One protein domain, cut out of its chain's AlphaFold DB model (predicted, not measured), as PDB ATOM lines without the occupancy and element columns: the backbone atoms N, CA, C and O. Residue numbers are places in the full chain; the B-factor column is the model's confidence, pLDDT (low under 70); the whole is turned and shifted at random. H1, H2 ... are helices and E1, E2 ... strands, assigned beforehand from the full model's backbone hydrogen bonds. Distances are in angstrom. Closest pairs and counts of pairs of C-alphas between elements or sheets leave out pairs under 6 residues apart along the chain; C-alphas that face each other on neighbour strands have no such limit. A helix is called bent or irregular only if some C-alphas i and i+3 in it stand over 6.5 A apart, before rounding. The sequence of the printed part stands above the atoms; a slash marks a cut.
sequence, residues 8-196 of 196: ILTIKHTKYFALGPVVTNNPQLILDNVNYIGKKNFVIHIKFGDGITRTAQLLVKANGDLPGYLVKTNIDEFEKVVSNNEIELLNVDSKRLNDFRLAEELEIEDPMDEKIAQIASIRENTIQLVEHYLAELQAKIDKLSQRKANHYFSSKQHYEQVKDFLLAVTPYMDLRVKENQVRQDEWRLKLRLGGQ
ATOM      1  N   ILE A   8     183.362 164.782  94.881       95.75
ATOM      2  CA  ILE A   8     183.201 163.659  95.800       95.75
ATOM      3  C   ILE A   8     183.474 164.153  97.216       95.75
ATOM      4  O   ILE A   8     184.582 164.553  97.579       95.75
ATOM      5  N   LEU A   9     182.444 164.091  98.044       95.25
ATOM      6  CA  LEU A   9     182.479 164.431  99.452       95.25
ATOM      7  C   LEU A   9     182.541 163.168 100.302       95.25
ATOM      8  O   LEU A   9     182.018 162.118  99.939       95.25
ATOM      9  N   THR A  10     183.126 163.279 101.484       94.62
ATOM     10  CA  THR A  10     183.148 162.215 102.484       94.62
ATOM     11  C   THR A  10     182.579 162.702 103.799       94.62
ATOM     12  O   THR A  10     182.865 163.809 104.252       94.62
ATOM     13  N   ILE A  11     181.792 161.845 104.433       93.56
ATOM     14  CA  ILE A  11     181.375 161.997 105.823       93.56
ATOM     15  C   ILE A  11     181.586 160.653 106.510       93.56
ATOM     16  O   ILE A  11     181.054 159.621 106.092       93.56
ATOM     17  N   LYS A  12     182.413 160.645 107.559       89.25
ATOM     18  CA  LYS A  12     182.909 159.409 108.187       89.25
ATOM     19  C   LYS A  12     183.568 158.495 107.135       89.25
ATOM     20  O   LYS A  12     184.608 158.858 106.601       89.25
ATOM     21  N   HIS A  13     182.969 157.345 106.829       88.94
ATOM     22  CA  HIS A  13     183.466 156.371 105.847       88.94
ATOM     23  C   HIS A  13     182.601 156.293 104.580       88.94
ATOM     24  O   HIS A  13     182.812 155.414 103.750       88.94
ATOM     25  N   THR A  14     181.627 157.193 104.430       93.25
ATOM     26  CA  THR A  14     180.697 157.193 103.299       93.25
ATOM     27  C   THR A  14     181.071 158.296 102.319       93.25
ATOM     28  O   THR A  14     181.289 159.439 102.728       93.25
ATOM     29  N   LYS A  15     181.121 157.951 101.030       95.31
ATOM     30  CA  LYS A  15     181.335 158.888  99.927       95.31
ATOM     31  C   LYS A  15     180.001 159.327  99.324       95.31
ATOM     32  O   LYS A  15     179.068 158.530  99.214       95.31
ATOM     33  N   TYR A  16     179.941 160.583  98.913       96.00
ATOM     34  CA  TYR A  16     178.811 161.196  98.233       96.00
ATOM     35  C   TYR A  16     179.311 161.949  97.012       96.00
ATOM     36  O   TYR A  16     180.273 162.699  97.110       96.00
ATOM     37  N   PHE A  17     178.640 161.784  95.886       96.69
ATOM     38  CA  PHE A  17     178.778 162.656  94.738       96.69
ATOM     39  C   PHE A  17     177.842 163.858  94.893       96.69
ATOM     40  O   PHE A  17     176.657 163.712  95.205       96.69
ATOM     41  N   ALA A  18     178.380 165.054  94.706       96.50
ATOM     42  CA  ALA A  18     177.621 166.285  94.758       96.50
ATOM     43  C   ALA A  18     177.088 166.628  93.365       96.50
ATOM     44  O   ALA A  18     177.851 166.896  92.441       96.50
ATOM     45  N   LEU A  19     175.761 166.694  93.244       96.69
ATOM     46  CA  LEU A  19     175.085 167.356  92.121       96.69
ATOM     47  C   LEU A  19     175.016 168.882  92.332       96.69
ATOM     48  O   LEU A  19     174.775 169.663  91.402       96.69
ATOM     49  N   GLY A  20     175.266 169.313  93.571       95.19
ATOM     50  CA  GLY A  20     175.289 170.706  93.991       95.19
ATOM     51  C   GLY A  20     173.882 171.290  94.166       95.19
ATOM     52  O   GLY A  20     172.925 170.545  94.402       95.19
ATOM     53  N   PRO A  21     173.729 172.621  94.033       96.00
ATOM     54  CA  PRO A  21     172.449 173.282  94.234       96.00
ATOM     55  C   PRO A  21     171.416 172.858  93.190       96.00
ATOM     56  O   PRO A  21     171.692 172.895  91.983       96.00
ATOM     57  N   VAL A  22     170.225 172.510  93.661       96.38
ATOM     58  CA  VAL A  22     169.026 172.230  92.872       96.38
ATOM     59  C   VAL A  22     167.830 172.928  93.501       96.38
ATOM     60  O   VAL A  22     167.765 173.134  94.712       96.38
ATOM     61  N   VAL A  23     166.857 173.272  92.675       95.06
ATOM     62  CA  VAL A  23     165.534 173.695  93.114       95.06
ATOM     63  C   VAL A  23     164.669 172.448  93.249       95.06
ATOM     64  O   VAL A  23     164.634 171.607  92.356       95.06
ATOM     65  N   THR A  24     163.985 172.324  94.378       93.44
ATOM     66  CA  THR A  24     163.018 171.261  94.662       93.44
ATOM     67  C   THR A  24     161.748 171.892  95.219       93.44
ATOM     68  O   THR A  24     161.743 173.038  95.683       93.44
ATOM     69  N   ASN A  25     160.657 171.144  95.171       90.50
ATOM     70  CA  ASN A  25     159.375 171.557  95.697       90.50
ATOM     71  C   ASN A  25     158.894 170.507  96.696       90.50
ATOM     72  O   ASN A  25     158.977 169.311  96.428       90.50
ATOM     73  N   ASN A  26     158.392 170.961  97.841       88.00
ATOM     74  CA  ASN A  26     157.592 170.121  98.721       88.00
ATOM     75  C   ASN A  26     156.121 170.299  98.304       88.00
ATOM     76  O   ASN A  26     155.507 171.293  98.721       88.00
ATOM     77  N   PRO A  27     155.557 169.402  97.469       90.62
ATOM     78  CA  PRO A  27     154.220 169.599  96.931       90.62
ATOM     79  C   PRO A  27     153.149 169.418  98.003       90.62
ATOM     80  O   PRO A  27     153.336 168.719  99.003       90.62
ATOM     81  N   GLN A  28     151.971 169.983  97.747       91.69
ATOM     82  CA  GLN A  28     150.778 169.615  98.494       91.69
ATOM     83  C   GLN A  28     150.268 168.257  97.988       91.69
ATOM     84  O   GLN A  28     149.947 168.101  96.809       91.69
ATOM     85  N   LEU A  29     150.171 167.282  98.894       93.00
ATOM     86  CA  LEU A  29     149.593 165.967  98.615       93.00
ATOM     87  C   LEU A  29     148.138 165.919  99.074       93.00
ATOM     88  O   LEU A  29     147.837 166.193 100.236       93.00
ATOM     89  N   ILE A  30     147.243 165.538  98.166       92.88
ATOM     90  CA  ILE A  30     145.825 165.322  98.455       92.88
ATOM     91  C   ILE A  30     145.492 163.887  98.063       92.88
ATOM     92  O   ILE A  30     145.662 163.496  96.911       92.88
ATOM     93  N   LEU A  31     145.023 163.107  99.030       93.81
ATOM     94  CA  LEU A  31     144.677 161.701  98.865       93.81
ATOM     95  C   LEU A  31     143.223 161.518  99.297       93.81
ATOM     96  O   LEU A  31     142.892 161.829 100.441       93.81
ATOM     97  N   ASP A  32     142.358 161.045  98.403       90.38
ATOM     98  CA  ASP A  32     140.919 161.004  98.681       90.38
ATOM     99  C   ASP A  32     140.209 159.786  98.075       90.38
ATOM    100  O   ASP A  32     140.554 159.301  96.997       90.38
ATOM    101  N   ASN A  33     139.174 159.304  98.764       86.06
ATOM    102  CA  ASN A  33     138.265 158.275  98.269       86.06
ATOM    103  C   ASN A  33     137.076 158.939  97.568       86.06
ATOM    104  O   ASN A  33     136.139 159.413  98.212       86.06
ATOM    105  N   VAL A  34     137.066 158.902  96.239       83.12
ATOM    106  CA  VAL A  34     136.022 159.525  95.426       83.12
ATOM    107  C   VAL A  34     135.065 158.470  94.879       83.12
ATOM    108  O   VAL A  34     135.457 157.525  94.187       83.12
ATOM    109  N   ASN A  35     133.775 158.667  95.146       77.25
ATOM    110  CA  ASN A  35     132.698 157.876  94.563       77.25
ATOM    111  C   ASN A  35     132.124 158.616  93.350       77.25
ATOM    112  O   ASN A  35     131.444 159.630  93.497       77.25
ATOM    113  N   TYR A  36     132.368 158.090  92.157       70.06
ATOM    114  CA  TYR A  36     131.623 158.455  90.956       70.06
ATOM    115  C   TYR A  36     130.455 157.482  90.775       70.06
ATOM    116  O   TYR A  36     130.469 156.377  91.319       70.06
ATOM    117  N   ILE A  37     129.438 157.874  90.004       69.31
ATOM    118  CA  ILE A  37     128.272 157.025  89.717       69.31
ATOM    119  C   ILE A  37     128.761 155.658  89.203       69.31
ATOM    120  O   ILE A  37     129.370 155.567  88.138       69.31
ATOM    121  N   GLY A  38     128.560 154.608  90.007       66.31
ATOM    122  CA  GLY A  38     128.978 153.235  89.708       66.31
ATOM    123  C   GLY A  38     130.480 152.923  89.812       66.31
ATOM    124  O   GLY A  38     130.852 151.778  89.578       66.31
ATOM    125  N   LYS A  39     131.358 153.875  90.169       78.06
ATOM    126  CA  LYS A  39     132.823 153.671  90.238       78.06
ATOM    127  C   LYS A  39     133.421 154.263  91.513       78.06
ATOM    128  O   LYS A  39     133.293 155.463  91.750       78.06
ATOM    129  N   LYS A  40     134.141 153.455  92.289       88.50
ATOM    130  CA  LYS A  40     134.929 153.927  93.435       88.50
ATOM    131  C   LYS A  40     136.393 154.042  93.044       88.50
ATOM    132  O   LYS A  40     136.987 153.070  92.581       88.50
ATOM    133  N   ASN A  41     136.973 155.218  93.247       91.38
ATOM    134  CA  ASN A  41     138.387 155.461  92.998       91.38
ATOM    135  C   ASN A  41     139.048 156.043  94.241       91.38
ATOM    136  O   ASN A  41     138.452 156.853  94.946       91.38
ATOM    137  N   PHE A  42     140.304 155.687  94.447       93.88
ATOM    138  CA  PHE A  42     141.210 156.471  95.263       93.88
ATOM    139  C   PHE A  42     141.969 157.412  94.341       93.88
ATOM    140  O   PHE A  42     142.550 156.977  93.341       93.88
ATOM    141  N   VAL A  43     141.910 158.700  94.631       94.31
ATOM    142  CA  VAL A  43     142.500 159.748  93.813       94.31
ATOM    143  C   VAL A  43     143.679 160.344  94.566       94.31
ATOM    144  O   VAL A  43     143.580 160.656  95.750       94.31
ATOM    145  N   ILE A  44     144.792 160.488  93.859       96.12
ATOM    146  CA  ILE A  44     146.045 161.040  94.361       96.12
ATOM    147  C   ILE A  44     146.323 162.298  93.545       96.12
ATOM    148  O   ILE A  44     146.517 162.207  92.331       96.12
ATOM    149  N   HIS A  45     146.326 163.463  94.184       95.19
ATOM    150  CA  HIS A  45     146.773 164.711  93.574       95.19
ATOM    151  C   HIS A  45     148.091 165.148  94.211       95.19
ATOM    152  O   HIS A  45     148.173 165.339  95.426       95.19
ATOM    153  N   ILE A  46     149.105 165.334  93.373       94.50
ATOM    154  CA  ILE A  46     150.394 165.914  93.743       94.50
ATOM    155  C   ILE A  46     150.435 167.304  93.124       94.50
ATOM    156  O   ILE A  46     150.501 167.432  91.902       94.50
ATOM    157  N   LYS A  47     150.360 168.343  93.952       93.12
ATOM    158  CA  LYS A  47     150.348 169.733  93.497       93.12
ATOM    159  C   LYS A  47     151.670 170.421  93.805       93.12
ATOM    160  O   LYS A  47     151.916 170.835  94.937       93.12
ATOM    161  N   PHE A  48     152.496 170.580  92.782       88.88
ATOM    162  CA  PHE A  48     153.741 171.342  92.861       88.88
ATOM    163  C   PHE A  48     153.472 172.853  92.827       88.88
ATOM    164  O   PHE A  48     154.191 173.623  93.461       88.88
ATOM    165  N   GLY A  49     152.404 173.283  92.140       81.38
ATOM    166  CA  GLY A  49     152.026 174.695  92.023       81.38
ATOM    167  C   GLY A  49     151.707 175.378  93.357       81.38
ATOM    168  O   GLY A  49     152.125 176.511  93.580       81.38
ATOM    169  N   ASP A  50     151.043 174.640  94.250       79.69
ATOM    170  CA  ASP A  50     150.623 175.085  95.588       79.69
ATOM    171  C   ASP A  50     151.659 174.721  96.680       79.69
ATOM    172  O   ASP A  50     151.407 174.899  97.874       79.69
ATOM    173  N   GLY A  51     152.803 174.150  96.288       79.88
ATOM    174  CA  GLY A  51     153.849 173.674  97.193       79.88
ATOM    175  C   GLY A  51     154.914 174.720  97.536       79.88
ATOM    176  O   GLY A  51     154.965 175.815  96.972       79.88
ATOM    177  N   ILE A  52     155.804 174.371  98.468       86.31
ATOM    178  CA  ILE A  52     156.898 175.255  98.898       86.31
ATOM    179  C   ILE A  52     158.131 174.957  98.047       86.31
ATOM    180  O   ILE A  52     158.754 173.901  98.187       86.31
ATOM    181  N   THR A  53     158.496 175.903  97.181       90.38
ATOM    182  CA  THR A  53     159.746 175.851  96.410       90.38
ATOM    183  C   THR A  53     160.922 176.260  97.294       90.38
ATOM    184  O   THR A  53     160.836 177.237  98.039       90.38
ATOM    185  N   ARG A  54     162.031 175.519  97.214       92.31
ATOM    186  CA  ARG A  54     163.281 175.838  97.915       92.31
ATOM    187  C   ARG A  54     164.497 175.401  97.108       92.31
ATOM    188  O   ARG A  54     164.404 174.516  96.261       92.31
ATOM    189  N   THR A  55     165.649 175.969  97.446       95.31
ATOM    190  CA  THR A  55     166.948 175.497  96.957       95.31
ATOM    191  C   THR A  55     167.568 174.549  97.978       95.31
ATOM    192  O   THR A  55     167.559 174.826  99.181       95.31
ATOM    193  N   ALA A  56     168.106 173.433  97.502       95.88
ATOM    194  CA  ALA A  56     168.762 172.411  98.303       95.88
ATOM    195  C   ALA A  56     170.073 171.967  97.643       95.88
ATOM    196  O   ALA A  56     170.219 172.028  96.426       95.88
ATOM    197  N   GLN A  57     171.023 171.505  98.447       96.56
ATOM    198  CA  GLN A  57     172.179 170.745  97.995       96.56
ATOM    199  C   GLN A  57     171.750 169.300  97.772       96.56
ATOM    200  O   GLN A  57     171.270 168.652  98.706       96.56
ATOM    201  N   LEU A  58     171.917 168.816  96.544       97.44
ATOM    202  CA  LEU A  58     171.654 167.431  96.185       97.44
ATOM    203  C   LEU A  58     172.954 166.633  96.229       97.44
ATOM    204  O   LEU A  58     173.882 166.880  95.454       97.44
ATOM    205  N   LEU A  59     173.000 165.670  97.143       96.81
ATOM    206  CA  LEU A  59     174.103 164.730  97.299       96.81
ATOM    207  C   LEU A  59     173.572 163.316  97.093       96.81
ATOM    208  O   LEU A  59     172.512 162.967  97.605       96.81
ATOM    209  N   VAL A  60     174.318 162.489  96.376       96.62
ATOM    210  CA  VAL A  60     173.973 161.084  96.150       96.62
ATOM    211  C   VAL A  60     175.119 160.216  96.621       96.62
ATOM    212  O   VAL A  60     176.278 160.509  96.349       96.62
ATOM    213  N   LYS A  61     174.834 159.165  97.380       95.50
ATOM    214  CA  LYS A  61     175.873 158.258  97.863       95.50
ATOM    215  C   LYS A  61     176.573 157.592  96.674       95.50
ATOM    216  O   LYS A  61     175.912 157.132  95.749       95.50
ATOM    217  N   ALA A  62     177.901 157.524  96.718       91.75
ATOM    218  CA  ALA A  62     178.727 156.914  95.677       91.75
ATOM    219  C   ALA A  62     179.593 155.811  96.299       91.75
ATOM    220  O   ALA A  62     180.396 156.075  97.193       91.75
ATOM    221  N   ASN A  63     179.442 154.562  95.853       80.94
ATOM    222  CA  ASN A  63     180.174 153.411  96.400       80.94
ATOM    223  C   ASN A  63     181.389 153.063  95.523       80.94
ATOM    224  O   ASN A  63     181.501 151.948  95.027       80.94
ATOM    225  N   GLY A  64     182.291 154.025  95.321       75.50
ATOM    226  CA  GLY A  64     183.460 153.875  94.441       75.50
ATOM    227  C   GLY A  64     183.201 154.365  93.020       75.50
ATOM    228  O   GLY A  64     184.007 155.140  92.523       75.50
ATOM    229  N   ASP A  65     182.042 154.025  92.456       83.81
ATOM    230  CA  ASP A  65     181.561 154.521  91.163       83.81
ATOM    231  C   ASP A  65     180.323 155.419  91.327       83.81
ATOM    232  O   ASP A  65     179.640 155.394  92.363       83.81
ATOM    233  N   LEU A  66     180.023 156.209  90.290       88.56
ATOM    234  CA  LEU A  66     178.770 156.957  90.210       88.56
ATOM    235  C   LEU A  66     177.582 155.990  90.062       88.56
ATOM    236  O   LEU A  66     177.666 155.044  89.273       88.56
ATOM    237  N   PRO A  67     176.466 156.217  90.780       91.25
ATOM    238  CA  PRO A  67     175.290 155.362  90.668       91.25
ATOM    239  C   PRO A  67     174.730 155.276  89.245       91.25
ATOM    240  O   PRO A  67     174.638 156.281  88.534       91.25
ATOM    241  N   GLY A  68     174.286 154.082  88.843       91.62
ATOM    242  CA  GLY A  68     173.836 153.821  87.473       91.62
ATOM    243  C   GLY A  68     172.572 154.598  87.100       91.62
ATOM    244  O   GLY A  68     172.420 155.022  85.950       91.62
ATOM    245  N   TYR A  69     171.704 154.854  88.085       93.81
ATOM    246  CA  TYR A  69     170.475 155.633  87.912       93.81
ATOM    247  C   TYR A  69     170.716 157.108  87.537       93.81
ATOM    248  O   TYR A  69     169.777 157.794  87.136       93.81
ATOM    249  N   LEU A  70     171.945 157.627  87.659       94.00
ATOM    250  CA  LEU A  70     172.279 158.985  87.210       94.00
ATOM    251  C   LEU A  70     172.415 159.083  85.688       94.00
ATOM    252  O   LEU A  70     172.224 160.159  85.133       94.00
ATOM    253  N   VAL A  71     172.740 157.978  85.015       90.62
ATOM    254  CA  VAL A  71     173.026 157.962  83.568       90.62
ATOM    255  C   VAL A  71     171.842 157.430  82.765       90.62
ATOM    256  O   VAL A  71     171.636 157.810  81.614       90.62
ATOM    257  N   LYS A  72     171.059 156.527  83.355       89.81
ATOM    258  CA  LYS A  72     169.917 155.888  82.704       89.81
ATOM    259  C   LYS A  72     168.815 155.590  83.705       89.81
ATOM    260  O   LYS A  72     169.047 155.516  84.911       89.81
ATOM    261  N   THR A  73     167.626 155.311  83.193       90.00
ATOM    262  CA  THR A  73     166.564 154.733  84.007       90.00
ATOM    263  C   THR A  73     166.983 153.355  84.528       90.00
ATOM    264  O   THR A  73     167.326 152.457  83.755       90.00
ATOM    265  N   ASN A  74     166.941 153.190  85.845       92.06
ATOM    266  CA  ASN A  74     167.148 151.944  86.563       92.06
ATOM    267  C   ASN A  74     166.257 151.924  87.819       92.06
ATOM    268  O   ASN A  74     166.705 152.270  88.912       92.06
ATOM    269  N   ILE A  75     164.990 151.531  87.651       91.06
ATOM    270  CA  ILE A  75     163.966 151.583  88.710       91.06
ATOM    271  C   ILE A  75     164.370 150.732  89.922       91.06
ATOM    272  O   ILE A  75     164.292 151.215  91.046       91.06
ATOM    273  N   ASP A  76     164.857 149.507  89.703       90.81
ATOM    274  CA  ASP A  76     165.208 148.569  90.783       90.81
ATOM    275  C   ASP A  76     166.357 149.084  91.660       90.81
ATOM    276  O   ASP A  76     166.412 148.834  92.868       90.81
ATOM    277  N   GLU A  77     167.327 149.770  91.048       92.56
ATOM    278  CA  GLU A  77     168.392 150.451  91.780       92.56
ATOM    279  C   GLU A  77     167.829 151.679  92.499       92.56
ATOM    280  O   GLU A  77     168.080 151.847  93.693       92.56
ATOM    281  N   PHE A  78     167.028 152.491  91.798       94.31
ATOM    282  CA  PHE A  78     166.469 153.736  92.314       94.31
ATOM    283  C   PHE A  78     165.548 153.526  93.528       94.31
ATOM    284  O   PHE A  78     165.653 154.234  94.530       94.31
ATOM    285  N   GLU A  79     164.694 152.505  93.497       93.69
ATOM    286  CA  GLU A  79     163.828 152.138  94.621       93.69
ATOM    287  C   GLU A  79     164.646 151.834  95.886       93.69
ATOM    288  O   GLU A  79     164.304 152.281  96.989       93.69
ATOM    289  N   LYS A  80     165.766 151.117  95.729       92.69
ATOM    290  CA  LYS A  80     166.659 150.770  96.842       92.69
ATOM    291  C   LYS A  80     167.353 151.999  97.402       92.69
ATOM    292  O   LYS A  80     167.403 152.137  98.622       92.69
ATOM    293  N   VAL A  81     167.864 152.898  96.556       92.62
ATOM    294  CA  VAL A  81     168.528 154.117  97.051       92.62
ATOM    295  C   VAL A  81     167.564 155.055  97.762       92.62
ATOM    296  O   VAL A  81     167.930 155.595  98.807       92.62
ATOM    297  N   VAL A  82     166.326 155.202  97.283       92.56
ATOM    298  CA  VAL A  82     165.301 155.978  97.999       92.56
ATOM    299  C   VAL A  82     164.985 155.325  99.348       92.56
ATOM    300  O   VAL A  82     165.036 155.996 100.377       92.56
ATOM    301  N   SER A  83     164.735 154.013  99.369       90.81
ATOM    302  CA  SER A  83     164.403 153.270 100.598       90.81
ATOM    303  C   SER A  83     165.530 153.294 101.637       90.81
ATOM    304  O   SER A  83     165.274 153.340 102.841       90.81
ATOM    305  N   ASN A  84     166.781 153.305 101.177       92.62
ATOM    306  CA  ASN A  84     167.970 153.353 102.025       92.62
ATOM    307  C   ASN A  84     168.416 154.787 102.378       92.62
ATOM    308  O   ASN A  84     169.422 154.944 103.071       92.62
ATOM    309  N   ASN A  85     167.681 155.821 101.948       91.19
ATOM    310  CA  ASN A  85     168.033 157.237 102.122       91.19
ATOM    311  C   ASN A  85     169.436 157.586 101.593       91.19
ATOM    312  O   ASN A  85     170.209 158.290 102.243       91.19
ATOM    313  N   GLU A  86     169.782 157.070 100.414       94.06
ATOM    314  CA  GLU A  86     171.088 157.289  99.778       94.06
ATOM    315  C   GLU A  86     171.132 158.549  98.896       94.06
ATOM    316  O   GLU A  86     172.180 158.882  98.343       94.06
ATOM    317  N   ILE A  87     170.013 159.269  98.800       95.44
ATOM    318  CA  ILE A  87     169.903 160.591  98.182       95.44
ATOM    319  C   ILE A  87     169.600 161.597  99.295       95.44
ATOM    320  O   ILE A  87     168.641 161.432 100.048       95.44
ATOM    321  N   GLU A  88     170.409 162.646  99.403       94.69
ATOM    322  CA  GLU A  88     170.228 163.712 100.381       94.69
ATOM    323  C   GLU A  88     169.877 165.033  99.694       94.69
ATOM    324  O   GLU A  88     170.648 165.562  98.895       94.69
ATOM    325  N   LEU A  89     168.725 165.594 100.068       94.94
ATOM    326  CA  LEU A  89     168.347 166.980  99.789       94.94
ATOM    327  C   LEU A  89     168.536 167.813 101.058       94.94
ATOM    328  O   LEU A  89     167.654 167.882 101.920       94.94
ATOM    329  N   LEU A  90     169.703 168.439 101.189       95.19
ATOM    330  CA  LEU A  90     170.034 169.281 102.336       95.19
ATOM    331  C   LEU A  90     169.686 170.736 102.034       95.19
ATOM    332  O   LEU A  90     169.988 171.225 100.954       95.19
ATOM    333  N   ASN A  91     169.104 171.471 102.983       93.19
ATOM    334  CA  ASN A  91     169.001 172.923 102.817       93.19
ATOM    335  C   ASN A  91     170.402 173.526 102.627       93.19
ATOM    336  O   ASN A  91     171.367 173.051 103.231       93.19
ATOM    337  N   VAL A  92     170.502 174.580 101.819       92.94
ATOM    338  CA  VAL A  92     171.781 175.253 101.525       92.94
ATOM    339  C   VAL A  92     172.478 175.810 102.773       92.94
ATOM    340  O   VAL A  92     173.698 175.893 102.803       92.94
ATOM    341  N   ASP A  93     171.720 176.127 103.822       91.56
ATOM    342  CA  ASP A  93     172.189 176.625 105.120       91.56
ATOM    343  C   ASP A  93     172.301 175.523 106.192       91.56
ATOM    344  O   ASP A  93     172.537 175.795 107.374       91.56
ATOM    345  N   SER A  94     172.132 174.254 105.805       93.69
ATOM    346  CA  SER A  94     172.171 173.132 106.737       93.69
ATOM    347  C   SER A  94     173.540 173.019 107.404       93.69
ATOM    348  O   SER A  94     174.555 172.801 106.742       93.69
ATOM    349  N   LYS A  95     173.571 173.044 108.744       92.06
ATOM    350  CA  LYS A  95     174.802 172.814 109.524       92.06
ATOM    351  C   LYS A  95     175.471 171.476 109.195       92.06
ATOM    352  O   LYS A  95     176.687 171.382 109.312       92.06
ATOM    353  N   ARG A  96     174.696 170.483 108.739       92.12
ATOM    354  CA  ARG A  96     175.189 169.162 108.318       92.12
ATOM    355  C   ARG A  96     176.167 169.248 107.144       92.12
ATOM    356  O   ARG A  96     177.038 168.399 107.027       92.12
ATOM    357  N   LEU A  97     176.082 170.289 106.308       93.31
ATOM    358  CA  LEU A  97     177.046 170.510 105.222       93.31
ATOM    359  C   LEU A  97     178.481 170.707 105.740       93.31
ATOM    360  O   LEU A  97     179.430 170.433 105.010       93.31
ATOM    361  N   ASN A  98     178.655 171.130 106.998       91.94
ATOM    362  CA  ASN A  98     179.973 171.286 107.620       91.94
ATOM    363  C   ASN A  98     180.614 169.953 108.032       91.94
ATOM    364  O   ASN A  98     181.816 169.918 108.291       91.94
ATOM    365  N   ASP A  99     179.838 168.868 108.084       93.88
ATOM    366  CA  ASP A  99     180.346 167.537 108.427       93.88
ATOM    367  C   ASP A  99     181.004 166.841 107.223       93.88
ATOM    368  O   ASP A  99     181.735 165.861 107.390       93.88
ATOM    369  N   PHE A 100     180.754 167.345 106.011       94.69
ATOM    370  CA  PHE A 100     181.334 166.827 104.780       94.69
ATOM    371  C   PHE A 100     182.725 167.407 104.532       94.69
ATOM    372  O   PHE A 100     182.981 168.594 104.737       94.69
ATOM    373  N   ARG A 101     183.622 166.563 104.023       94.88
ATOM    374  CA  ARG A 101     184.963 166.944 103.569       94.88
ATOM    375  C   ARG A 101     185.123 166.601 102.100       94.88
ATOM    376  O   ARG A 101     184.759 165.499 101.697       94.88
ATOM    377  N   LEU A 102     185.694 167.515 101.324       94.75
ATOM    378  CA  LEU A 102     186.086 167.230  99.948       94.75
ATOM    379  C   LEU A 102     187.133 166.109  99.943       94.75
ATOM    380  O   LEU A 102     188.124 166.186 100.672       94.75
ATOM    381  N   ALA A 103     186.886 165.067  99.158       92.81
ATOM    382  CA  ALA A 103     187.820 163.967  98.950       92.81
ATOM    383  C   ALA A 103     188.460 164.035  97.562       92.81
ATOM    384  O   ALA A 103     189.659 163.806  97.444       92.81
ATOM    385  N   GLU A 104     187.667 164.352  96.542       92.88
ATOM    386  CA  GLU A 104     188.093 164.389  95.144       92.88
ATOM    387  C   GLU A 104     187.178 165.325  94.350       92.88
ATOM    388  O   GLU A 104     186.033 165.566  94.738       92.88
ATOM    389  N   GLU A 105     187.684 165.850  93.242       92.50
ATOM    390  CA  GLU A 105     186.926 166.625  92.268       92.50
ATOM    391  C   GLU A 105     187.135 165.977  90.902       92.50
ATOM    392  O   GLU A 105     188.273 165.787  90.478       92.50
ATOM    393  N   LEU A 106     186.041 165.559  90.268       90.88
ATOM    394  CA  LEU A 106     186.094 164.864  88.989       90.88
ATOM    395  C   LEU A 106     186.332 165.866  87.859       90.88
ATOM    396  O   LEU A 106     185.682 166.911  87.800       90.88
ATOM    397  N   GLU A 107     187.219 165.517  86.930       88.50
ATOM    398  CA  GLU A 107     187.345 166.229  85.661       88.50
ATOM    399  C   GLU A 107     186.156 165.861  84.770       88.50
ATOM    400  O   GLU A 107     186.001 164.708  84.366       88.50
ATOM    401  N   ILE A 108     185.293 166.841  84.499       88.75
ATOM    402  CA  ILE A 108     184.084 166.676  83.693       88.75
ATOM    403  C   ILE A 108     184.164 167.623  82.499       88.75
ATOM    404  O   ILE A 108     184.386 168.820  82.683       88.75
ATOM    405  N   GLU A 109     183.983 167.083  81.293       83.56
ATOM    406  CA  GLU A 109     184.130 167.820  80.032       83.56
ATOM    407  C   GLU A 109     183.061 168.917  79.893       83.56
ATOM    408  O   GLU A 109     183.406 170.090  79.753       83.56
ATOM    409  N   ASP A 110     181.781 168.555  80.058       90.44
ATOM    410  CA  ASP A 110     180.633 169.468  79.958       90.44
ATOM    411  C   ASP A 110     179.781 169.460  81.246       90.44
ATOM    412  O   ASP A 110     178.682 168.890  81.301       90.44
ATOM    413  N   PRO A 111     180.241 170.119  82.326       89.12
ATOM    414  CA  PRO A 111     179.663 169.947  83.657       89.12
ATOM    415  C   PRO A 111     178.211 170.426  83.776       89.12
ATOM    416  O   PRO A 111     177.443 169.913  84.590       89.12
ATOM    417  N   MET A 112     177.801 171.417  82.981       90.44
ATOM    418  CA  MET A 112     176.417 171.898  83.001       90.44
ATOM    419  C   MET A 112     175.463 170.897  82.343       90.44
ATOM    420  O   MET A 112     174.399 170.618  82.901       90.44
ATOM    421  N   ASP A 113     175.836 170.359  81.184       91.81
ATOM    422  CA  ASP A 113     174.987 169.442  80.423       91.81
ATOM    423  C   ASP A 113     174.879 168.095  81.135       91.81
ATOM    424  O   ASP A 113     173.773 167.567  81.287       91.81
ATOM    425  N   GLU A 114     175.982 167.601  81.702       93.69
ATOM    426  CA  GLU A 114     175.953 166.409  82.546       93.69
ATOM    427  C   GLU A 114     175.093 166.606  83.795       93.69
ATOM    428  O   GLU A 114     174.269 165.748  84.120       93.69
ATOM    429  N   LYS A 115     175.201 167.756  84.473       94.94
ATOM    430  CA  LYS A 115     174.336 168.066  85.618       94.94
ATOM    431  C   LYS A 115     172.858 168.043  85.229       94.94
ATOM    432  O   LYS A 115     172.038 167.484  85.962       94.94
ATOM    433  N   ILE A 116     172.508 168.663  84.101       94.62
ATOM    434  CA  ILE A 116     171.134 168.677  83.585       94.62
ATOM    435  C   ILE A 116     170.663 167.246  83.309       94.62
ATOM    436  O   ILE A 116     169.568 166.882  83.747       94.62
ATOM    437  N   ALA A 117     171.485 166.436  82.640       94.75
ATOM    438  CA  ALA A 117     171.166 165.051  82.306       94.75
ATOM    439  C   ALA A 117     170.965 164.184  83.559       94.75
ATOM    440  O   ALA A 117     169.964 163.476  83.659       94.75
ATOM    441  N   GLN A 118     171.846 164.295  84.554       96.19
ATOM    442  CA  GLN A 118     171.751 163.511  85.786       96.19
ATOM    443  C   GLN A 118     170.536 163.911  86.636       96.19
ATOM    444  O   GLN A 118     169.830 163.047  87.160       96.19
ATOM    445  N   ILE A 119     170.222 165.209  86.724       95.94
ATOM    446  CA  ILE A 119     168.999 165.682  87.390       95.94
ATOM    447  C   ILE A 119     167.751 165.199  86.645       95.94
ATOM    448  O   ILE A 119     166.793 164.756  87.283       95.94
ATOM    449  N   ALA A 120     167.751 165.244  85.311       94.62
ATOM    450  CA  ALA A 120     166.658 164.704  84.506       94.62
ATOM    451  C   ALA A 120     166.485 163.192  84.728       94.62
ATOM    452  O   ALA A 120     165.357 162.737  84.909       94.62
ATOM    453  N   SER A 121     167.585 162.437  84.813       96.12
ATOM    454  CA  SER A 121     167.554 160.999  85.093       96.12
ATOM    455  C   SER A 121     166.937 160.694  86.460       96.12
ATOM    456  O   SER A 121     166.089 159.807  86.562       96.12
ATOM    457  N   ILE A 122     167.277 161.447  87.514       96.88
ATOM    458  CA  ILE A 122     166.658 161.265  88.841       96.88
ATOM    459  C   ILE A 122     165.143 161.496  88.775       96.88
ATOM    460  O   ILE A 122     164.376 160.699  89.318       96.88
ATOM    461  N   ARG A 123     164.692 162.553  88.090       95.12
ATOM    462  CA  ARG A 123     163.253 162.828  87.936       95.12
ATOM    463  C   ARG A 123     162.540 161.707  87.201       95.12
ATOM    464  O   ARG A 123     161.496 161.259  87.664       95.12
ATOM    465  N   GLU A 124     163.112 161.249  86.092       95.62
ATOM    466  CA  GLU A 124     162.542 160.181  85.275       95.62
ATOM    467  C   GLU A 124     162.432 158.875  86.069       95.62
ATOM    468  O   GLU A 124     161.365 158.270  86.132       95.62
ATOM    469  N   ASN A 125     163.496 158.487  86.777       97.25
ATOM    470  CA  ASN A 125     163.466 157.336  87.678       97.25
ATOM    471  C   ASN A 125     162.403 157.485  88.777       97.25
ATOM    472  O   ASN A 125     161.721 156.519  89.112       97.25
ATOM    473  N   THR A 126     162.224 158.693  89.314       96.19
ATOM    474  CA  THR A 126     161.207 158.966  90.338       96.19
ATOM    475  C   THR A 126     159.789 158.830  89.782       96.19
ATOM    476  O   THR A 126     158.933 158.225  90.426       96.19
ATOM    477  N   ILE A 127     159.537 159.364  88.583       95.00
ATOM    478  CA  ILE A 127     158.252 159.248  87.879       95.00
ATOM    479  C   ILE A 127     157.926 157.772  87.647       95.00
ATOM    480  O   ILE A 127     156.861 157.309  88.063       95.00
ATOM    481  N   GLN A 128     158.869 157.016  87.083       95.94
ATOM    482  CA  GLN A 128     158.681 155.591  86.817       95.94
ATOM    483  C   GLN A 128     158.506 154.771  88.098       95.94
ATOM    484  O   GLN A 128     157.692 153.850  88.124       95.94
ATOM    485  N   LEU A 129     159.197 155.124  89.187       96.94
ATOM    486  CA  LEU A 129     159.007 154.487  90.490       96.94
ATOM    487  C   LEU A 129     157.583 154.700  91.027       96.94
ATOM    488  O   LEU A 129     156.966 153.757  91.522       96.94
ATOM    489  N   VAL A 130     157.030 155.913  90.910       96.62
ATOM    490  CA  VAL A 130     155.640 156.190  91.317       96.62
ATOM    491  C   VAL A 130     154.649 155.411  90.454       96.62
ATOM    492  O   VAL A 130     153.718 154.805  90.989       96.62
ATOM    493  N   GLU A 131     154.843 155.391  89.135       96.06
ATOM    494  CA  GLU A 131     153.989 154.626  88.220       96.06
ATOM    495  C   GLU A 131     154.035 153.127  88.523       96.06
ATOM    496  O   GLU A 131     152.984 152.484  88.617       96.06
ATOM    497  N   HIS A 132     155.233 152.581  88.750       96.44
ATOM    498  CA  HIS A 132     155.437 151.183  89.109       96.44
ATOM    499  C   HIS A 132     154.742 150.836  90.431       96.44
ATOM    500  O   HIS A 132     153.929 149.909  90.474       96.44
ATOM    501  N   TYR A 133     154.970 151.630  91.482       96.81
ATOM    502  CA  TYR A 133     154.334 151.448  92.787       96.81
ATOM    503  C   TYR A 133     152.803 151.422  92.682       96.81
ATOM    504  O   TYR A 133     152.137 150.550  93.249       96.81
ATOM    505  N   LEU A 134     152.221 152.359  91.927       96.81
ATOM    506  CA  LEU A 134     150.772 152.421  91.742       96.81
ATOM    507  C   LEU A 134     150.239 151.268  90.893       96.81
ATOM    508  O   LEU A 134     149.153 150.765  91.188       96.81
ATOM    509  N   ALA A 135     150.982 150.817  89.883       96.94
ATOM    510  CA  ALA A 135     150.616 149.648  89.090       96.94
ATOM    511  C   ALA A 135     150.602 148.372  89.946       96.94
ATOM    512  O   ALA A 135     149.635 147.604  89.898       96.94
ATOM    513  N   GLU A 136     151.614 148.169  90.792       97.00
ATOM    514  CA  GLU A 136     151.633 147.054  91.739       97.00
ATOM    515  C   GLU A 136     150.478 147.125  92.737       97.00
ATOM    516  O   GLU A 136     149.842 146.111  93.051       97.00
ATOM    517  N   LEU A 137     150.201 148.321  93.257       96.94
ATOM    518  CA  LEU A 137     149.113 148.542  94.196       96.94
ATOM    519  C   LEU A 137     147.755 148.275  93.543       96.94
ATOM    520  O   LEU A 137     146.917 147.591  94.134       96.94
ATOM    521  N   GLN A 138     147.560 148.719  92.300       96.81
ATOM    522  CA  GLN A 138     146.371 148.396  91.517       96.81
ATOM    523  C   GLN A 138     146.237 146.881  91.327       96.81
ATOM    524  O   GLN A 138     145.164 146.338  91.572       96.81
ATOM    525  N   ALA A 139     147.319 146.179  90.979       96.88
ATOM    526  CA  ALA A 139     147.304 144.725  90.823       96.88
ATOM    527  C   ALA A 139     146.990 143.985  92.138       96.88
ATOM    528  O   ALA A 139     146.360 142.924  92.122       96.88
ATOM    529  N   LYS A 140     147.408 144.530  93.290       95.88
ATOM    530  CA  LYS A 140     147.038 144.017  94.622       95.88
ATOM    531  C   LYS A 140     145.544 144.228  94.897       95.88
ATOM    532  O   LYS A 140     144.892 143.301  95.374       95.88
ATOM    533  N   ILE A 141     145.002 145.402  94.568       94.88
ATOM    534  CA  ILE A 141     143.579 145.737  94.752       94.88
ATOM    535  C   ILE A 141     142.682 144.907  93.820       94.88
ATOM    536  O   ILE A 141     141.670 144.380  94.277       94.88
ATOM    537  N   ASP A 142     143.075 144.716  92.559       93.81
ATOM    538  CA  ASP A 142     142.306 143.975  91.542       93.81
ATOM    539  C   ASP A 142     142.110 142.487  91.904       93.81
ATOM    540  O   ASP A 142     141.177 141.844  91.427       93.81
ATOM    541  N   LYS A 143     142.950 141.930  92.790       94.69
ATOM    542  CA  LYS A 143     142.820 140.554  93.313       94.69
ATOM    543  C   LYS A 143     141.832 140.432  94.480       94.69
ATOM    544  O   LYS A 143     141.562 139.323  94.946       94.69
ATOM    545  N   LEU A 144     141.329 141.545  95.010       94.00
ATOM    546  CA  LEU A 144     140.406 141.550  96.138       94.00
ATOM    547  C   LEU A 144     138.962 141.358  95.668       94.00
ATOM    548  O   LEU A 144     138.582 141.732  94.565       94.00
ATOM    549  N   SER A 145     138.112 140.819  96.546       92.56
ATOM    550  CA  SER A 145     136.671 140.839  96.289       92.56
ATOM    551  C   SER A 145     136.156 142.278  96.247       92.56
ATOM    552  O   SER A 145     136.674 143.144  96.954       92.56
ATOM    553  N   GLN A 146     135.073 142.514  95.506       89.56
ATOM    554  CA  GLN A 146     134.460 143.838  95.351       89.56
ATOM    555  C   GLN A 146     134.229 144.556  96.695       89.56
ATOM    556  O   GLN A 146     134.506 145.743  96.840       89.56
ATOM    557  N   ARG A 147     133.784 143.825  97.729       89.81
ATOM    558  CA  ARG A 147     133.634 144.375  99.087       89.81
ATOM    559  C   ARG A 147     134.973 144.826  99.682       89.81
ATOM    560  O   ARG A 147     135.031 145.897 100.269       89.81
ATOM    561  N   LYS A 148     136.032 144.021  99.562       92.44
ATOM    562  CA  LYS A 148     137.355 144.342 100.121       92.44
ATOM    563  C   LYS A 148     138.025 145.491  99.367       92.44
ATOM    564  O   LYS A 148     138.566 146.379 100.016       92.44
ATOM    565  N   ALA A 149     137.940 145.503  98.038       91.75
ATOM    566  CA  ALA A 149     138.491 146.568  97.206       91.75
ATOM    567  C   ALA A 149     137.847 147.930  97.544       91.75
ATOM    568  O   ALA A 149     138.555 148.888  97.851       91.75
ATOM    569  N   ASN A 150     136.512 147.977  97.667       89.56
ATOM    570  CA  ASN A 150     135.764 149.193  98.018       89.56
ATOM    571  C   ASN A 150     136.124 149.794  99.388       89.56
ATOM    572  O   ASN A 150     135.815 150.958  99.640       89.56
ATOM    573  N   HIS A 151     136.716 148.993 100.278       89.88
ATOM    574  CA  HIS A 151     137.129 149.388 101.624       89.88
ATOM    575  C   HIS A 151     138.651 149.355 101.807       89.88
ATOM    576  O   HIS A 151     139.131 149.456 102.936       89.88
ATOM    577  N   TYR A 152     139.424 149.227 100.723       92.62
ATOM    578  CA  TYR A 152     140.872 149.052 100.807       92.62
ATOM    579  C   TYR A 152     141.538 150.198 101.581       92.62
ATOM    580  O   TYR A 152     142.234 149.956 102.564       92.62
ATOM    581  N   PHE A 153     141.220 151.447 101.231       93.50
ATOM    582  CA  PHE A 153     141.717 152.642 101.921       93.50
ATOM    583  C   PHE A 153     140.865 153.078 103.122       93.50
ATOM    584  O   PHE A 153     141.100 154.143 103.683       93.50
ATOM    585  N   SER A 154     139.887 152.273 103.559       88.38
ATOM    586  CA  SER A 154     139.257 152.479 104.874       88.38
ATOM    587  C   SER A 154     140.211 152.107 106.016       88.38
ATOM    588  O   SER A 154     140.055 152.592 107.134       88.38
ATOM    589  N   SER A 155     141.213 151.264 105.741       88.94
ATOM    590  CA  SER A 155     142.320 151.019 106.663       88.94
ATOM    591  C   SER A 155     143.274 152.210 106.670       88.94
ATOM    592  O   SER A 155     143.881 152.528 105.645       88.94
ATOM    593  N   LYS A 156     143.480 152.810 107.851       91.56
ATOM    594  CA  LYS A 156     144.485 153.866 108.046       91.56
ATOM    595  C   LYS A 156     145.872 153.412 107.586       91.56
ATOM    596  O   LYS A 156     146.600 154.198 107.004       91.56
ATOM    597  N   GLN A 157     146.220 152.144 107.800       94.56
ATOM    598  CA  GLN A 157     147.532 151.617 107.431       94.56
ATOM    599  C   GLN A 157     147.794 151.709 105.923       94.56
ATOM    600  O   GLN A 157     148.853 152.180 105.529       94.56
ATOM    601  N   HIS A 158     146.837 151.304 105.080       94.06
ATOM    602  CA  HIS A 158     147.019 151.359 103.624       94.06
ATOM    603  C   HIS A 158     147.124 152.801 103.118       94.06
ATOM    604  O   HIS A 158     147.907 153.085 102.218       94.06
ATOM    605  N   TYR A 159     146.351 153.714 103.711       94.12
ATOM    606  CA  TYR A 159     146.433 155.139 103.396       94.12
ATOM    607  C   TYR A 159     147.807 155.721 103.753       94.12
ATOM    608  O   TYR A 159     148.445 156.363 102.921       94.12
ATOM    609  N   GLU A 160     148.278 155.469 104.977       94.75
ATOM    610  CA  GLU A 160     149.565 155.974 105.462       94.75
ATOM    611  C   GLU A 160     150.730 155.407 104.646       94.75
ATOM    612  O   GLU A 160     151.618 156.162 104.281       94.75
ATOM    613  N   GLN A 161     150.681 154.134 104.241       95.19
ATOM    614  CA  GLN A 161     151.701 153.539 103.368       95.19
ATOM    615  C   GLN A 161     151.852 154.279 102.032       95.19
ATOM    616  O   GLN A 161     152.975 154.547 101.609       95.19
ATOM    617  N   VAL A 162     150.738 154.628 101.378       96.06
ATOM    618  CA  VAL A 162     150.779 155.402 100.125       96.06
ATOM    619  C   VAL A 162     151.274 156.821 100.385       96.06
ATOM    620  O   VAL A 162     152.100 157.334  99.633       96.06
ATOM    621  N   LYS A 163     150.794 157.457 101.457       95.25
ATOM    622  CA  LYS A 163     151.209 158.809 101.834       95.25
ATOM    623  C   LYS A 163     152.712 158.884 102.106       95.25
ATOM    624  O   LYS A 163     153.368 159.765 101.563       95.25
ATOM    625  N   ASP A 164     153.244 157.974 102.914       94.81
ATOM    626  CA  ASP A 164     154.649 157.961 103.320       94.81
ATOM    627  C   ASP A 164     155.563 157.690 102.123       94.81
ATOM    628  O   ASP A 164     156.565 158.383 101.949       94.81
ATOM    629  N   PHE A 165     155.172 156.761 101.243       95.75
ATOM    630  CA  PHE A 165     155.863 156.540  99.973       95.75
ATOM    631  C   PHE A 165     155.915 157.821  99.130       95.75
ATOM    632  O   PHE A 165     156.995 158.256  98.735       95.75
ATOM    633  N   LEU A 166     154.765 158.469  98.895       95.75
ATOM    634  CA  LEU A 166     154.699 159.695  98.095       95.75
ATOM    635  C   LEU A 166     155.502 160.839  98.726       95.75
ATOM    636  O   LEU A 166     156.204 161.556  98.014       95.75
ATOM    637  N   LEU A 167     155.456 161.004 100.048       92.56
ATOM    638  CA  LEU A 167     156.258 162.008 100.756       92.56
ATOM    639  C   LEU A 167     157.766 161.773 100.592       92.56
ATOM    640  O   LEU A 167     158.516 162.743 100.511       92.56
ATOM    641  N   ALA A 168     158.204 160.514 100.515       92.19
ATOM    642  CA  ALA A 168     159.610 160.177 100.321       92.19
ATOM    643  C   ALA A 168     160.109 160.477  98.897       92.19
ATOM    644  O   ALA A 168     161.247 160.913  98.734       92.19
ATOM    645  N   VAL A 169     159.278 160.263  97.869       94.31
ATOM    646  CA  VAL A 169     159.704 160.371  96.456       94.31
ATOM    647  C   VAL A 169     159.406 161.724  95.814       94.31
ATOM    648  O   VAL A 169     160.156 162.182  94.955       94.31
ATOM    649  N   THR A 170     158.329 162.397  96.217       93.00
ATOM    650  CA  THR A 170     157.859 163.624  95.549       93.00
ATOM    651  C   THR A 170     158.853 164.792  95.511       93.00
ATOM    652  O   THR A 170     158.841 165.503  94.501       93.00
ATOM    653  N   PRO A 171     159.777 164.979  96.480       92.12
ATOM    654  CA  PRO A 171     160.836 165.986  96.354       92.12
ATOM    655  C   PRO A 171     161.760 165.786  95.141       92.12
ATOM    656  O   PRO A 171     162.359 166.750  94.657       92.12
ATOM    657  N   TYR A 172     161.879 164.551  94.638       94.38
ATOM    658  CA  TYR A 172     162.736 164.209  93.498       94.38
ATOM    659  C   TYR A 172     162.034 164.366  92.138       94.38
ATOM    660  O   TYR A 172     162.691 164.397  91.099       94.38
ATOM    661  N   MET A 173     160.706 164.516  92.125       93.56
ATOM    662  CA  MET A 173     159.914 164.611  90.892       93.56
ATOM    663  C   MET A 173     160.040 165.975  90.190       93.56
ATOM    664  O   MET A 173     160.049 166.045  88.958       93.56
ATOM    665  N   ASP A 174     160.165 167.055  90.968       91.88
ATOM    666  CA  ASP A 174     160.303 168.440  90.480       91.88
ATOM    667  C   ASP A 174     161.714 169.004  90.729       91.88
ATOM    668  O   ASP A 174     161.885 170.177  91.066       91.88
ATOM    669  N   LEU A 175     162.752 168.169  90.600       94.88
ATOM    670  CA  LEU A 175     164.127 168.669  90.651       94.88
ATOM    671  C   LEU A 175     164.417 169.562  89.447       94.88
ATOM    672  O   LEU A 175     164.135 169.226  88.298       94.88
ATOM    673  N   ARG A 176     165.011 170.720  89.702       93.94
ATOM    674  CA  ARG A 176     165.320 171.716  88.679       93.94
ATOM    675  C   ARG A 176     166.704 172.300  88.934       93.94
ATOM    676  O   ARG A 176     167.146 172.442  90.067       93.94
ATOM    677  N   VAL A 177     167.408 172.647  87.869       93.56
ATOM    678  CA  VAL A 177     168.692 173.361  87.905       93.56
ATOM    679  C   VAL A 177     168.489 174.850  88.201       93.56
ATOM    680  O   VAL A 177     169.356 175.476  88.802       93.56
ATOM    681  N   LYS A 178     167.353 175.432  87.784       92.06
ATOM    682  CA  LYS A 178     167.012 176.852  87.982       92.06
ATOM    683  C   LYS A 178     165.537 177.018  88.338       92.06
ATOM    684  O   LYS A 178     164.689 176.250  87.891       92.06
ATOM    685  N   GLU A 179     165.220 178.067  89.089       88.12
ATOM    686  CA  GLU A 179     163.869 178.320  89.609       88.12
ATOM    687  C   GLU A 179     162.821 178.568  88.514       88.12
ATOM    688  O   GLU A 179     161.674 178.143  88.644       88.12
ATOM    689  N   ASN A 180     163.222 179.194  87.407       86.75
ATOM    690  CA  ASN A 180     162.356 179.529  86.276       86.75
ATOM    691  C   ASN A 180     162.267 178.427  85.204       86.75
ATOM    692  O   ASN A 180     161.726 178.670  84.125       86.75
ATOM    693  N   GLN A 181     162.803 177.227  85.457       88.06
ATOM    694  CA  GLN A 181     162.610 176.100  84.545       88.06
ATOM    695  C   GLN A 181     161.150 175.646  84.538       88.06
ATOM    696  O   GLN A 181     160.493 175.619  85.583       88.06
ATOM    697  N   VAL A 182     160.683 175.257  83.347       85.06
ATOM    698  CA  VAL A 182     159.348 174.689  83.137       85.06
ATOM    699  C   VAL A 182     159.143 173.522  84.097       85.06
ATOM    700  O   VAL A 182     159.990 172.633  84.207       85.06
ATOM    701  N   ARG A 183     157.999 173.541  84.778       83.12
ATOM    702  CA  ARG A 183     157.587 172.515  85.730       83.12
ATOM    703  C   ARG A 183     156.202 171.996  85.387       83.12
ATOM    704  O   ARG A 183     155.416 172.669  84.722       83.12
ATOM    705  N   GLN A 184     155.903 170.816  85.899       81.81
ATOM    706  CA  GLN A 184     154.551 170.294  85.927       81.81
ATOM    707  C   GLN A 184     153.878 170.755  87.224       81.81
ATOM    708  O   GLN A 184     154.334 170.401  88.303       81.81
ATOM    709  N   ASP A 185     152.808 171.547  87.136       86.75
ATOM    710  CA  ASP A 185     152.157 172.100  88.335       86.75
ATOM    711  C   ASP A 185     151.332 171.064  89.110       86.75
ATOM    712  O   ASP A 185     151.170 171.187  90.328       86.75
ATOM    713  N   GLU A 186     150.815 170.040  88.428       91.81
ATOM    714  CA  GLU A 186     149.965 169.025  89.042       91.81
ATOM    715  C   GLU A 186     150.115 167.649  88.384       91.81
ATOM    716  O   GLU A 186     150.226 167.517  87.159       91.81
ATOM    717  N   TRP A 187     150.034 166.609  89.214       93.12
ATOM    718  CA  TRP A 187     149.850 165.230  88.784       93.12
ATOM    719  C   TRP A 187     148.622 164.613  89.447       93.12
ATOM    720  O   TRP A 187     148.455 164.696  90.662       93.12
ATOM    721  N   ARG A 188     147.750 163.998  88.640       93.38
ATOM    722  CA  ARG A 188     146.508 163.363  89.100       93.38
ATOM    723  C   ARG A 188     146.521 161.886  88.744       93.38
ATOM    724  O   ARG A 188     146.404 161.530  87.573       93.38
ATOM    725  N   LEU A 189     146.606 161.041  89.758       93.88
ATOM    726  CA  LEU A 189     146.679 159.590  89.629       93.88
ATOM    727  C   LEU A 189     145.417 158.971  90.235       93.88
ATOM    728  O   LEU A 189     144.774 159.555  91.114       93.88
ATOM    729  N   LYS A 190     145.013 157.805  89.729       93.56
ATOM    730  CA  LYS A 190     143.771 157.140  90.139       93.56
ATOM    731  C   LYS A 190     144.000 155.646  90.307       93.56
ATOM    732  O   LYS A 190     144.436 154.992  89.365       93.56
ATOM    733  N   LEU A 191     143.620 155.120  91.466       94.62
ATOM    734  CA  LEU A 191     143.493 153.686  91.711       94.62
ATOM    735  C   LEU A 191     142.014 153.317  91.734       94.62
ATOM    736  O   LEU A 191     141.207 153.944  92.423       94.62
ATOM    737  N   ARG A 192     141.646 152.282  90.991       93.19
ATOM    738  CA  ARG A 192     140.280 151.758  90.960       93.19
ATOM    739  C   ARG A 192     140.087 150.866  92.180       93.19
ATOM    740  O   ARG A 192     140.843 149.918  92.367       93.19
ATOM    741  N   LEU A 193     139.064 151.155  92.976       89.19
ATOM    742  CA  LEU A 193     138.692 150.385  94.171       89.19
ATOM    743  C   LEU A 193     137.524 149.427  93.912       89.19
ATOM    744  O   LEU A 193     137.086 148.731  94.821       89.19
ATOM    745  N   GLY A 194     137.003 149.417  92.687       76.00
ATOM    746  CA  GLY A 194     135.846 148.634  92.275       76.00
ATOM    747  C   GLY A 194     134.755 149.493  91.634       76.00
ATOM    748  O   GLY A 194     134.805 150.725  91.618       76.00
ATOM    749  N   GLY A 195     133.740 148.826  91.099       64.12
ATOM    750  CA  GLY A 195     132.522 149.431  90.562       64.12
ATOM    751  C   GLY A 195     131.363 148.444  90.662       64.12
ATOM    752  O   GLY A 195     131.610 147.256  90.872       64.12
ATOM    753  N   GLN A 196     130.125 148.939  90.641       51.50
ATOM    754  CA  GLN A 196     128.949 148.057  90.607       51.50
ATOM    755  C   GLN A 196     128.934 147.213  89.335       51.50
ATOM    756  O   GLN A 196     129.318 147.758  88.275       51.50
TER     757      GLN A 196
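Overview. This is residues 8 to 196 of the 196 residues of an uncharacterized protein of Lactobacillus kisonensis F0435 (UniProt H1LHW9). A long, twisted hairpin of strands, E2 and E3, runs most of the length of the model, and two helices that run opposite ways pack on the sheet: H3 on E6 and E2, and H5 on E2. At one end the hairpin bends sharply and E1, E4 and E5 widen the sheet; at the other end E6 pairs with E3, and the short helix H4 packs on E6. The printed part has 189 residues with six named strands and five named helices, in the order E1 E2 E3 H1 E4 H2 E5 H3 H4 H5 E6. The class is mixed, helices and strands, and the neighbour strands of the one branched sheet are antiparallel. The whole is only just compact, close to loose, with a radius of gyration of the C-alphas of 18.9 A, and its elongated outline spans 61 by 32 by 30 A.

Arrangement. E1, residues 8 to 11, E2, residues 14 to 36, and E3, residues 39 to 61, form a meander, each strand the antiparallel neighbour of the one before. E1 and E2 are a hairpin, with N 9 and O 16 at 2.7 A. E2 and E3 are a hairpin too, with N 22 and O 56 at 2.8 A and N 34 and O 41 at 2.8 A. E2 bends by 89 degrees at residue 18 and E3 by 107 degrees at residue 57. H1, residues 75 to 83, only grazes the sheet, with its residues 78 to 82. E4, residues 87 to 91, is beside residues 56 to 60 of E3, antiparallel, with N 57 and O 90 at 2.7 A. H2, residues 95 to 99, is on the sheet; its closest C-alpha to E1 is that of Asp 99, 6.2 A from that of Ile 11. E5, residues 101 to 105, is antiparallel to E1, with N 10 and O 101 at 2.8 A. H3, residues 111 to 142, is over E2 at a height over the sheet of 6.4 A, slantwise to the strands. H3 touches H1 with residues 125 to 129 alone, about perpendicular at 89 degrees; the closest C-alphas are those of Ile 75 and Asn 125, 5.9 A apart. H4, residues 146 to 150, is over E6, residues 186 to 195, on the opposite face of the sheet from H3. H5, residues 156 to 173, touches H3 with its residues 166 to 173 alone, at a shallow tilt of 18 degrees, opposite ways; the closest C-alphas are those of Arg 123 and Met 173, 4.8 A apart. The closest C-alphas of H5 and E2 are those of Asn 26 and Pro 171, 5.8 A apart. E6 is antiparallel to E3, with N 42 and O 191 at 2.8 A. E4 and E6 are on the same side of E3, and E2 is on the other side. Every O i to N i+4 pair is within hydrogen-bond range in H3 and H4, against 4 of 5 in H1, 11 of 14 in H5 and 0 of 1 in H2, where 2 of 2 O i to N i+3 pairs are within range.

Along the chain. E1, residues 8 to 11, begins at C-alpha 8, (183.201, 163.659, 95.800). E2, residues 14 to 36, is 50.6 A long from first to last C-alpha, and E3, residues 39 to 61, is 44.0 A. H3, residues 111 to 142, is 46.2 A long and begins at C-alpha 111, (179.663, 169.947, 83.657). H5, residues 156 to 173, is 25.5 A long and irregular, C-alphas 168 and 171 being 7.1 A apart, with a kink of 28 degrees near residue 167. E6, residues 186 to 195, is 26.3 A long and ends at C-alpha 195, (132.522, 149.431, 90.562).

Size, cuts and confidence. The two C-alphas farthest apart, those of Ala 103 and Gln 196, are 61.6 A apart. The printed part has no cut and ends at residue 196, the chain's last. The links from E3 to H1, 13 residues, and from H5 to E6, 12 residues, are long; the other links are tight. The mean pLDDT of the printed part is 91.6, and residues 37 to 38 and 195 to 196 are under 70.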